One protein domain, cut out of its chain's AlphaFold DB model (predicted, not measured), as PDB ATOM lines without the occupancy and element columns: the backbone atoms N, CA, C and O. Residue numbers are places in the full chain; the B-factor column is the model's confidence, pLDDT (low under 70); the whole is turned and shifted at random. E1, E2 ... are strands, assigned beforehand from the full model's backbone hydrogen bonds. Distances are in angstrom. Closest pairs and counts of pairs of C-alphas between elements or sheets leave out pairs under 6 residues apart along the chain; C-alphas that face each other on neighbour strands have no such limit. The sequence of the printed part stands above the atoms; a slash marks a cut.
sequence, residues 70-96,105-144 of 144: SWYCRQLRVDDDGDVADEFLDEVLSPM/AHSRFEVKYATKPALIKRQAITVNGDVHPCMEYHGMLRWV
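What this domain is: This is residues 70 to 96 and 105 to 144 of the 144 residues of an uncharacterized protein of Dendrobium catenatum (UniProt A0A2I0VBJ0). With little regular structure, this is an elongated, loose shape: a small three-stranded sheet, E3, E4 and E5, at one end, a two-stranded ribbon, E1 and E2, at the other, and loops of residues 75 to 88 and 112 to 119 between. The 67 printed residues hold no named helix and five strands, E1 to E5, all strand by class, with only 25 residues in them. Both sheets are antiparallel, the larger in the order E3, E4, E5; the radius of gyration of the C-alphas is 15.1 A and the spans are 51 by 28 by 20 A.

Where its parts are: Find C-alpha 131 at (-17.575, -53.966, 8.666); from there E4, residues 131 to 137, runs 18.6 A. E3 is residues 120 to 125, 14.4 A, and E5 is 140 to 143, 10.1 A, ending at (-17.950, -44.415, 12.067). E1, residues 89 to 92, is 9.2 A and E2, 108 to 111, is 10.2 A.

How they stand to each other: Look first at E3, E4 and E5, a meander, each strand the antiparallel neighbour of the one before. In the hairpin E3 and E4, N 124 and O 132 are 2.9 A apart; in the hairpin E4 and E5, N 137 and O 140 are 2.9 A apart, both within hydrogen-bond range. E1 and E2 are antiparallel at 142 degrees, with N 90 and O 110 within hydrogen-bond range at 2.8 A. E2 and E3 are apart.

The domain as a whole: The C-alphas of Met 96 and Val 127, the two farthest apart, are 51.8 A apart. Residues 97 to 104 are cut out, a gap of 8.4 A between C-alphas 96 and 105, and no link printed whole is long. In this model, pLDDT is under 70 at residues 95 to 96 and 105 to 106.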
ATOM      1  N   SER A  70      -7.750 -52.026   3.824       82.06
ATOM      2  CA  SER A  70      -6.875 -50.841   3.768       82.06
ATOM      3  C   SER A  70      -6.294 -50.508   2.379       82.06
ATOM      4  O   SER A  70      -5.540 -49.537   2.247       82.06
ATOM      5  N   TRP A  71      -6.615 -51.292   1.344       85.75
ATOM      6  CA  TRP A  71      -6.430 -50.930  -0.066       85.75
ATOM      7  C   TRP A  71      -7.719 -50.337  -0.649       85.75
ATOM      8  O   TRP A  71      -7.652 -49.262  -1.240       85.75
ATOM      9  N   TYR A  72      -8.876 -50.965  -0.401       86.06
ATOM     10  CA  TYR A  72     -10.189 -50.436  -0.801       86.06
ATOM     11  C   TYR A  72     -10.446 -49.037  -0.208       86.06
ATOM     12  O   TYR A  72     -10.734 -48.097  -0.941       86.06
ATOM     13  N   CYS A  73     -10.152 -48.852   1.083       87.56
ATOM     14  CA  CYS A  73     -10.260 -47.573   1.799       87.56
ATOM     15  C   CYS A  73      -9.443 -46.406   1.207       87.56
ATOM     16  O   CYS A  73      -9.567 -45.283   1.681       87.56
ATOM     17  N   ARG A  74      -8.566 -46.647   0.221       85.94
ATOM     18  CA  ARG A  74      -7.799 -45.597  -0.476       85.94
ATOM     19  C   ARG A  74      -8.532 -45.038  -1.693       85.94
ATOM     20  O   ARG A  74      -8.131 -43.988  -2.195       85.94
ATOM     21  N   GLN A  75      -9.533 -45.758  -2.197       88.88
ATOM     22  CA  GLN A  75     -10.374 -45.314  -3.305       88.88
ATOM     23  C   GLN A  75     -11.425 -44.347  -2.762       88.88
ATOM     24  O   GLN A  75     -11.400 -43.185  -3.167       88.88
ATOM     25  N   LEU A  76     -12.162 -44.767  -1.724       90.06
ATOM     26  CA  LEU A  76     -13.115 -43.958  -0.954       90.06
ATOM     27  C   LEU A  76     -12.728 -42.474  -0.808       90.06
ATOM     28  O   LEU A  76     -11.624 -42.096  -0.387       90.06
ATOM     29  N   ARG A  77     -13.688 -41.634  -1.176       91.31
ATOM     30  CA  ARG A  77     -13.713 -40.181  -1.057       91.31
ATOM     31  C   ARG A  77     -14.571 -39.765   0.142       91.31
ATOM     32  O   ARG A  77     -15.398 -40.534   0.620       91.31
ATOM     33  N   VAL A  78     -14.384 -38.528   0.583       91.19
ATOM     34  CA  VAL A  78     -15.260 -37.796   1.504       91.19
ATOM     35  C   VAL A  78     -15.503 -36.397   0.938       91.19
ATOM     36  O   VAL A  78     -14.589 -35.793   0.363       91.19
ATOM     37  N   ASP A  79     -16.721 -35.888   1.062       89.56
ATOM     38  CA  ASP A  79     -17.115 -34.578   0.539       89.56
ATOM     39  C   ASP A  79     -17.061 -33.460   1.605       89.56
ATOM     40  O   ASP A  79     -16.254 -33.505   2.544       89.56
ATOM     41  N   ASP A  80     -17.825 -32.386   1.395       86.62
ATOM     42  CA  ASP A  80     -17.881 -31.211   2.272       86.62
ATOM     43  C   ASP A  80     -18.988 -31.289   3.342       86.62
ATOM     44  O   ASP A  80     -18.963 -30.485   4.272       86.62
ATOM     45  N   ASP A  81     -19.868 -32.293   3.284       85.06
ATOM     46  CA  ASP A  81     -20.885 -32.594   4.308       85.06
ATOM     47  C   ASP A  81     -20.441 -33.760   5.227       85.06
ATOM     48  O   ASP A  81     -20.760 -33.819   6.425       85.06
ATOM     49  N   GLY A  82     -19.589 -34.642   4.695       85.81
ATOM     50  CA  GLY A  82     -18.910 -35.716   5.417       85.81
ATOM     51  C   GLY A  82     -19.427 -37.114   5.101       85.81
ATOM     52  O   GLY A  82     -19.127 -38.035   5.867       85.81
ATOM     53  N   ASP A  83     -20.165 -37.264   4.002       87.69
ATOM     54  CA  ASP A  83     -20.568 -38.557   3.454       87.69
ATOM     55  C   ASP A  83     -19.367 -39.265   2.806       87.69
ATOM     56  O   ASP A  83     -18.335 -38.653   2.517       87.69
ATOM     57  N   VAL A  84     -19.468 -40.583   2.597       89.50
ATOM     58  CA  VAL A  84     -18.364 -41.422   2.096       89.50
ATOM     59  C   VAL A  84     -18.845 -42.344   0.979       89.50
ATOM     60  O   VAL A  84     -19.752 -43.149   1.177       89.50
ATOM     61  N   ALA A  85     -18.188 -42.263  -0.177       90.62
ATOM     62  CA  ALA A  85     -18.451 -43.085  -1.359       90.62
ATOM     63  C   ALA A  85     -17.160 -43.284  -2.173       90.62
ATOM     64  O   ALA A  85     -16.190 -42.550  -1.985       90.62
ATOM     65  N   ASP A  86     -17.125 -44.259  -3.085       90.31
ATOM     66  CA  ASP A  86     -15.983 -44.436  -4.002       90.31
ATOM     67  C   ASP A  86     -15.871 -43.275  -5.006       90.31
ATOM     68  O   ASP A  86     -14.775 -42.771  -5.253       90.31
ATOM     69  N   GLU A  87     -17.008 -42.793  -5.513       90.31
ATOM     70  CA  GLU A  87     -17.128 -41.620  -6.383       90.31
ATOM     71  C   GLU A  87     -18.333 -40.768  -5.953       90.31
ATOM     72  O   GLU A  87     -19.312 -41.285  -5.420       90.31
ATOM     73  N   PHE A  88     -18.262 -39.458  -6.200       90.94
ATOM     74  CA  PHE A  88     -19.346 -38.501  -5.956       90.94
ATOM     75  C   PHE A  88     -19.745 -37.839  -7.271       90.94
ATOM     76  O   PHE A  88     -18.890 -37.607  -8.128       90.94
ATOM     77  N   LEU A  89     -21.025 -37.493  -7.407       90.31
ATOM     78  CA  LEU A  89     -21.584 -36.862  -8.598       90.31
ATOM     79  C   LEU A  89     -22.271 -35.543  -8.221       90.31
ATOM     80  O   LEU A  89     -23.060 -35.519  -7.279       90.31
ATOM     81  N   ASP A  90     -21.999 -34.474  -8.964       88.00
ATOM     82  CA  ASP A  90     -22.781 -33.235  -8.919       88.00
ATOM     83  C   ASP A  90     -23.854 -33.261 -10.025       88.00
ATOM     84  O   ASP A  90     -23.617 -33.748 -11.136       88.00
ATOM     85  N   GLU A  91     -25.045 -32.733  -9.730       87.50
ATOM     86  CA  GLU A  91     -26.144 -32.629 -10.694       87.50
ATOM     87  C   GLU A  91     -26.021 -31.347 -11.531       87.50
ATOM     88  O   GLU A  91     -26.248 -30.233 -11.056       87.50
ATOM     89  N   VAL A  92     -25.687 -31.504 -12.812       81.88
ATOM     90  CA  VAL A  92     -25.614 -30.415 -13.787       81.88
ATOM     91  C   VAL A  92     -26.971 -30.260 -14.470       81.88
ATOM     92  O   VAL A  92     -27.332 -30.996 -15.396       81.88
ATOM     93  N   LEU A  93     -27.729 -29.256 -14.028       75.00
ATOM     94  CA  LEU A  93     -28.943 -28.818 -14.713       75.00
ATOM     95  C   LEU A  93     -28.579 -28.249 -16.092       75.00
ATOM     96  O   LEU A  93     -27.857 -27.256 -16.199       75.00
ATOM     97  N   SER A  94     -29.108 -28.857 -17.155       70.12
ATOM     98  CA  SER A  94     -28.996 -28.289 -18.502       70.12
ATOM     99  C   SER A  94     -29.716 -26.932 -18.547       70.12
ATOM    100  O   SER A  94     -30.879 -26.865 -18.138       70.12
ATOM    101  N   PRO A  95     -29.085 -25.848 -19.047       64.44
ATOM    102  CA  PRO A  95     -29.758 -24.559 -19.174       64.44
ATOM    103  C   PRO A  95     -30.959 -24.710 -20.111       64.44
ATOM    104  O   PRO A  95     -30.827 -25.243 -21.213       64.44
ATOM    105  N   MET A  96     -32.135 -24.277 -19.650       54.62
ATOM    106  CA  MET A  96     -33.401 -24.535 -20.338       54.62
ATOM    107  C   MET A  96     -33.372 -24.018 -21.780       54.62
ATOM    108  O   MET A  96     -33.234 -22.817 -22.018       54.62
ATOM    109  N   ALA A 105     -36.195 -33.342 -19.002       60.09
ATOM    110  CA  ALA A 105     -34.913 -32.663 -18.893       60.09
ATOM    111  C   ALA A 105     -33.971 -33.562 -18.081       60.09
ATOM    112  O   ALA A 105     -33.928 -33.485 -16.857       60.09
ATOM    113  N   HIS A 106     -33.290 -34.483 -18.765       61.66
ATOM    114  CA  HIS A 106     -32.446 -35.489 -18.137       61.66
ATOM    115  C   HIS A 106     -31.303 -34.813 -17.373       61.66
ATOM    116  O   HIS A 106     -30.348 -34.321 -17.980       61.66
ATOM    117  N   SER A 107     -31.413 -34.808 -16.042       70.25
ATOM    118  CA  SER A 107     -30.363 -34.385 -15.119       70.25
ATOM    119  C   SER A 107     -29.044 -35.056 -15.488       70.25
ATOM    120  O   SER A 107     -28.942 -36.286 -15.525       70.25
ATOM    121  N   ARG A 108     -28.037 -34.244 -15.813       84.00
ATOM    122  CA  ARG A 108     -26.719 -34.725 -16.220       84.00
ATOM    123  C   ARG A 108     -25.835 -34.783 -14.988       84.00
ATOM    124  O   ARG A 108     -25.483 -33.751 -14.435       84.00
ATOM    125  N   PHE A 109     -25.457 -35.981 -14.576       86.31
ATOM    126  CA  PHE A 109     -24.555 -36.171 -13.446       86.31
ATOM    127  C   PHE A 109     -23.100 -36.172 -13.926       86.31
ATOM    128  O   PHE A 109     -22.762 -36.885 -14.871       86.31
ATOM    129  N   GLU A 110     -22.245 -35.375 -13.285       88.00
ATOM    130  CA  GLU A 110     -20.806 -35.297 -13.577       88.00
ATOM    131  C   GLU A 110     -19.977 -35.537 -12.310       88.00
ATOM    132  O   GLU A 110     -20.432 -35.265 -11.202       88.00
ATOM    133  N   VAL A 111     -18.760 -36.072 -12.448       86.94
ATOM    134  CA  VAL A 111     -17.938 -36.469 -11.293       86.94
ATOM    135  C   VAL A 111     -17.456 -35.251 -10.499       86.94
ATOM    136  O   VAL A 111     -16.788 -34.361 -11.026       86.94
ATOM    137  N   LYS A 112     -17.736 -35.249  -9.192       86.44
ATOM    138  CA  LYS A 112     -17.352 -34.202  -8.239       86.44
ATOM    139  C   LYS A 112     -15.875 -34.302  -7.862       86.44
ATOM    140  O   LYS A 112     -15.485 -34.909  -6.859       86.44
ATOM    141  N   TYR A 113     -15.028 -33.636  -8.643       79.62
ATOM    142  CA  TYR A 113     -13.579 -33.570  -8.406       79.62
ATOM    143  C   TYR A 113     -13.164 -32.757  -7.160       79.62
ATOM    144  O   TYR A 113     -11.987 -32.755  -6.806       79.62
ATOM    145  N   ALA A 114     -14.100 -32.088  -6.476       84.44
ATOM    146  CA  ALA A 114     -13.847 -31.327  -5.244       84.44
ATOM    147  C   ALA A 114     -13.660 -32.200  -3.979       84.44
ATOM    148  O   ALA A 114     -13.337 -31.686  -2.907       84.44
ATOM    149  N   THR A 115     -13.864 -33.517  -4.083       88.31
ATOM    150  CA  THR A 115     -13.817 -34.438  -2.938       88.31
ATOM    151  C   THR A 115     -12.401 -34.756  -2.447       88.31
ATOM    152  O   THR A 115     -11.410 -34.724  -3.181       88.31
ATOM    153  N   LYS A 116     -12.297 -35.087  -1.158       89.50
ATOM    154  CA  LYS A 116     -11.042 -35.364  -0.444       89.50
ATOM    155  C   LYS A 116     -10.891 -36.883  -0.246       89.50
ATOM    156  O   LYS A 116     -11.896 -37.587  -0.242       89.50
ATOM    157  N   PRO A 117      -9.682 -37.451  -0.088       88.44
ATOM    158  CA  PRO A 117      -9.534 -38.874   0.242       88.44
ATOM    159  C   PRO A 117     -10.055 -39.179   1.657       88.44
ATOM    160  O   PRO A 117      -9.727 -38.448   2.593       88.44
ATOM    161  N   ALA A 118     -10.808 -40.267   1.840       88.75
ATOM    162  CA  ALA A 118     -11.324 -40.654   3.155       88.75
ATOM    163  C   ALA A 118     -10.194 -41.164   4.077       88.75
ATOM    164  O   ALA A 118      -9.555 -42.185   3.816       88.75
ATOM    165  N   LEU A 119      -9.937 -40.468   5.191       85.88
ATOM    166  CA  LEU A 119      -8.866 -40.811   6.140       85.88
ATOM    167  C   LEU A 119      -9.307 -41.885   7.146       85.88
ATOM    168  O   LEU A 119      -9.445 -41.627   8.344       85.88
ATOM    169  N   ILE A 120      -9.522 -43.105   6.652       86.38
ATOM    170  CA  ILE A 120      -9.904 -44.269   7.465       86.38
ATOM    171  C   ILE A 120      -8.711 -44.727   8.322       86.38
ATOM    172  O   ILE A 120      -7.680 -45.166   7.812       86.38
ATOM    173  N   LYS A 121      -8.858 -44.608   9.648       83.81
ATOM    174  CA  LYS A 121      -7.829 -44.910  10.660       83.81
ATOM    175  C   LYS A 121      -8.008 -46.269  11.332       83.81
ATOM    176  O   LYS A 121      -7.030 -46.826  11.829       83.81
ATOM    177  N   ARG A 122      -9.241 -46.776  11.420       82.75
ATOM    178  CA  ARG A 122      -9.581 -48.064  12.052       82.75
ATOM    179  C   ARG A 122     -10.722 -48.742  11.298       82.75
ATOM    180  O   ARG A 122     -11.392 -48.113  10.485       82.75
ATOM    181  N   GLN A 123     -10.953 -50.007  11.613       86.25
ATOM    182  CA  GLN A 123     -12.155 -50.748  11.246       86.25
ATOM    183  C   GLN A 123     -12.633 -51.541  12.466       86.25
ATOM    184  O   GLN A 123     -11.817 -51.883  13.321       86.25
ATOM    185  N   ALA A 124     -13.927 -51.831  12.535       84.31
ATOM    186  CA  ALA A 124     -14.517 -52.767  13.483       84.31
ATOM    187  C   ALA A 124     -15.409 -53.752  12.721       84.31
ATOM    188  O   ALA A 124     -15.931 -53.417  11.659       84.31
ATOM    189  N   ILE A 125     -15.575 -54.959  13.262       84.81
ATOM    190  CA  ILE A 125     -16.481 -55.976  12.719       84.81
ATOM    191  C   ILE A 125     -17.509 -56.320  13.800       84.81
ATOM    192  O   ILE A 125     -17.125 -56.627  14.932       84.81
ATOM    193  N   THR A 126     -18.799 -56.228  13.475       84.44
ATOM    194  CA  THR A 126     -19.898 -56.539  14.407       84.44
ATOM    195  C   THR A 126     -20.106 -58.050  14.553       84.44
ATOM    196  O   THR A 126     -19.540 -58.852  13.810       84.44
ATOM    197  N   VAL A 127     -20.966 -58.463  15.493       82.50
ATOM    198  CA  VAL A 127     -21.379 -59.875  15.645       82.50
ATOM    199  C   VAL A 127     -22.038 -60.414  14.365       82.50
ATOM    200  O   VAL A 127     -21.921 -61.600  14.070       82.50
ATOM    201  N   ASN A 128     -22.686 -59.545  13.584       84.75
ATOM    202  CA  ASN A 128     -23.360 -59.899  12.334       84.75
ATOM    203  C   ASN A 128     -22.375 -60.145  11.174       84.75
ATOM    204  O   ASN A 128     -22.757 -60.734  10.166       84.75
ATOM    205  N   GLY A 129     -21.130 -59.668  11.297       80.38
ATOM    206  CA  GLY A 129     -20.145 -59.616  10.213       80.38
ATOM    207  C   GLY A 129     -20.067 -58.273   9.475       80.38
ATOM    208  O   GLY A 129     -19.230 -58.140   8.582       80.38
ATOM    209  N   ASP A 130     -20.878 -57.278   9.852       86.00
ATOM    210  CA  ASP A 130     -20.843 -55.934   9.255       86.00
ATOM    211  C   ASP A 130     -19.500 -55.253   9.556       86.00
ATOM    212  O   ASP A 130     -19.013 -55.301  10.691       86.00
ATOM    213  N   VAL A 131     -18.893 -54.612   8.551       85.75
ATOM    214  CA  VAL A 131     -17.575 -53.966   8.666       85.75
ATOM    215  C   VAL A 131     -17.736 -52.451   8.662       85.75
ATOM    216  O   VAL A 131     -17.962 -51.858   7.612       85.75
ATOM    217  N   HIS A 132     -17.537 -51.825   9.820       87.19
ATOM    218  CA  HIS A 132     -17.589 -50.372   9.967       87.19
ATOM    219  C   HIS A 132     -16.184 -49.769   9.860       87.19
ATOM    220  O   HIS A 132     -15.349 -50.020  10.743       87.19
ATOM    221  N   PRO A 133     -15.862 -48.979   8.821       87.62
ATOM    222  CA  PRO A 133     -14.679 -48.132   8.837       87.62
ATOM    223  C   PRO A 133     -14.860 -46.966   9.821       87.62
ATOM    224  O   PRO A 133     -15.940 -46.404   9.981       87.62
ATOM    225  N   CYS A 134     -13.764 -46.560  10.456       88.25
ATOM    226  CA  CYS A 134     -13.692 -45.334  11.244       88.25
ATOM    227  C   CYS A 134     -12.743 -44.351  10.563       88.25
ATOM    228  O   CYS A 134     -11.545 -44.635  10.443       88.25
ATOM    229  N   MET A 135     -13.265 -43.198  10.147       88.88
ATOM    230  CA  MET A 135     -12.487 -42.118   9.541       88.88
ATOM    231  C   MET A 135     -12.355 -40.903  10.455       88.88
ATOM    232  O   MET A 135     -13.138 -40.707  11.384       88.88
ATOM    233  N   GLU A 136     -11.359 -40.068  10.171       86.88
ATOM    234  CA  GLU A 136     -11.239 -38.735  10.757       86.88
ATOM    235  C   GLU A 136     -11.825 -37.674   9.821       86.88
ATOM    236  O   GLU A 136     -11.384 -37.531   8.682       86.88
ATOM    237  N   TYR A 137     -12.781 -36.899  10.329       85.38
ATOM    238  CA  TYR A 137     -13.442 -35.807   9.622       85.38
ATOM    239  C   TYR A 137     -13.462 -34.560  10.517       85.38
ATOM    240  O   TYR A 137     -13.915 -34.616  11.660       85.38
ATOM    241  N   HIS A 138     -12.886 -33.450  10.039       84.38
ATOM    242  CA  HIS A 138     -12.654 -32.219  10.822       84.38
ATOM    243  C   HIS A 138     -12.011 -32.450  12.213       84.38
ATOM    244  O   HIS A 138     -12.321 -31.763  13.183       84.38
ATOM    245  N   GLY A 139     -11.100 -33.428  12.318       84.06
ATOM    246  CA  GLY A 139     -10.409 -33.776  13.570       84.06
ATOM    247  C   GLY A 139     -11.231 -34.615  14.559       84.06
ATOM    248  O   GLY A 139     -10.746 -34.921  15.646       84.06
ATOM    249  N   MET A 140     -12.453 -35.014  14.196       85.12
ATOM    250  CA  MET A 140     -13.289 -35.936  14.964       85.12
ATOM    251  C   MET A 140     -13.314 -37.314  14.301       85.12
ATOM    252  O   MET A 140     -13.362 -37.425  13.077       85.12
ATOM    253  N   LEU A 141     -13.307 -38.377  15.106       87.12
ATOM    254  CA  LEU A 141     -13.515 -39.736  14.611       87.12
ATOM    255  C   LEU A 141     -15.013 -39.984  14.394       87.12
ATOM    256  O   LEU A 141     -15.803 -39.836  15.326       87.12
ATOM    257  N   ARG A 142     -15.390 -40.391  13.180       86.75
ATOM    258  CA  ARG A 142     -16.731 -40.881  12.826       86.75
ATOM    259  C   ARG A 142     -16.648 -42.348  12.403       86.75
ATOM    260  O   ARG A 142     -15.629 -42.782  11.866       86.75
ATOM    261  N   TRP A 143     -17.717 -43.094  12.655       86.50
ATOM    262  CA  TRP A 143     -17.950 -44.415  12.067       86.50
ATOM    263  C   TRP A 143     -18.911 -44.269  10.887       86.50
ATOM    264  O   TRP A 143     -19.724 -43.342  10.890       86.50
ATOM    265  N   VAL A 144     -18.793 -45.176   9.921       81.19
ATOM    266  CA  VAL A 144     -19.700 -45.349   8.775       81.19
ATOM    267  C   VAL A 144     -20.208 -46.792   8.782       81.19
ATOM    268  O   VAL A 144     -19.440 -47.676   9.232       81.19
TER     269      VAL A 144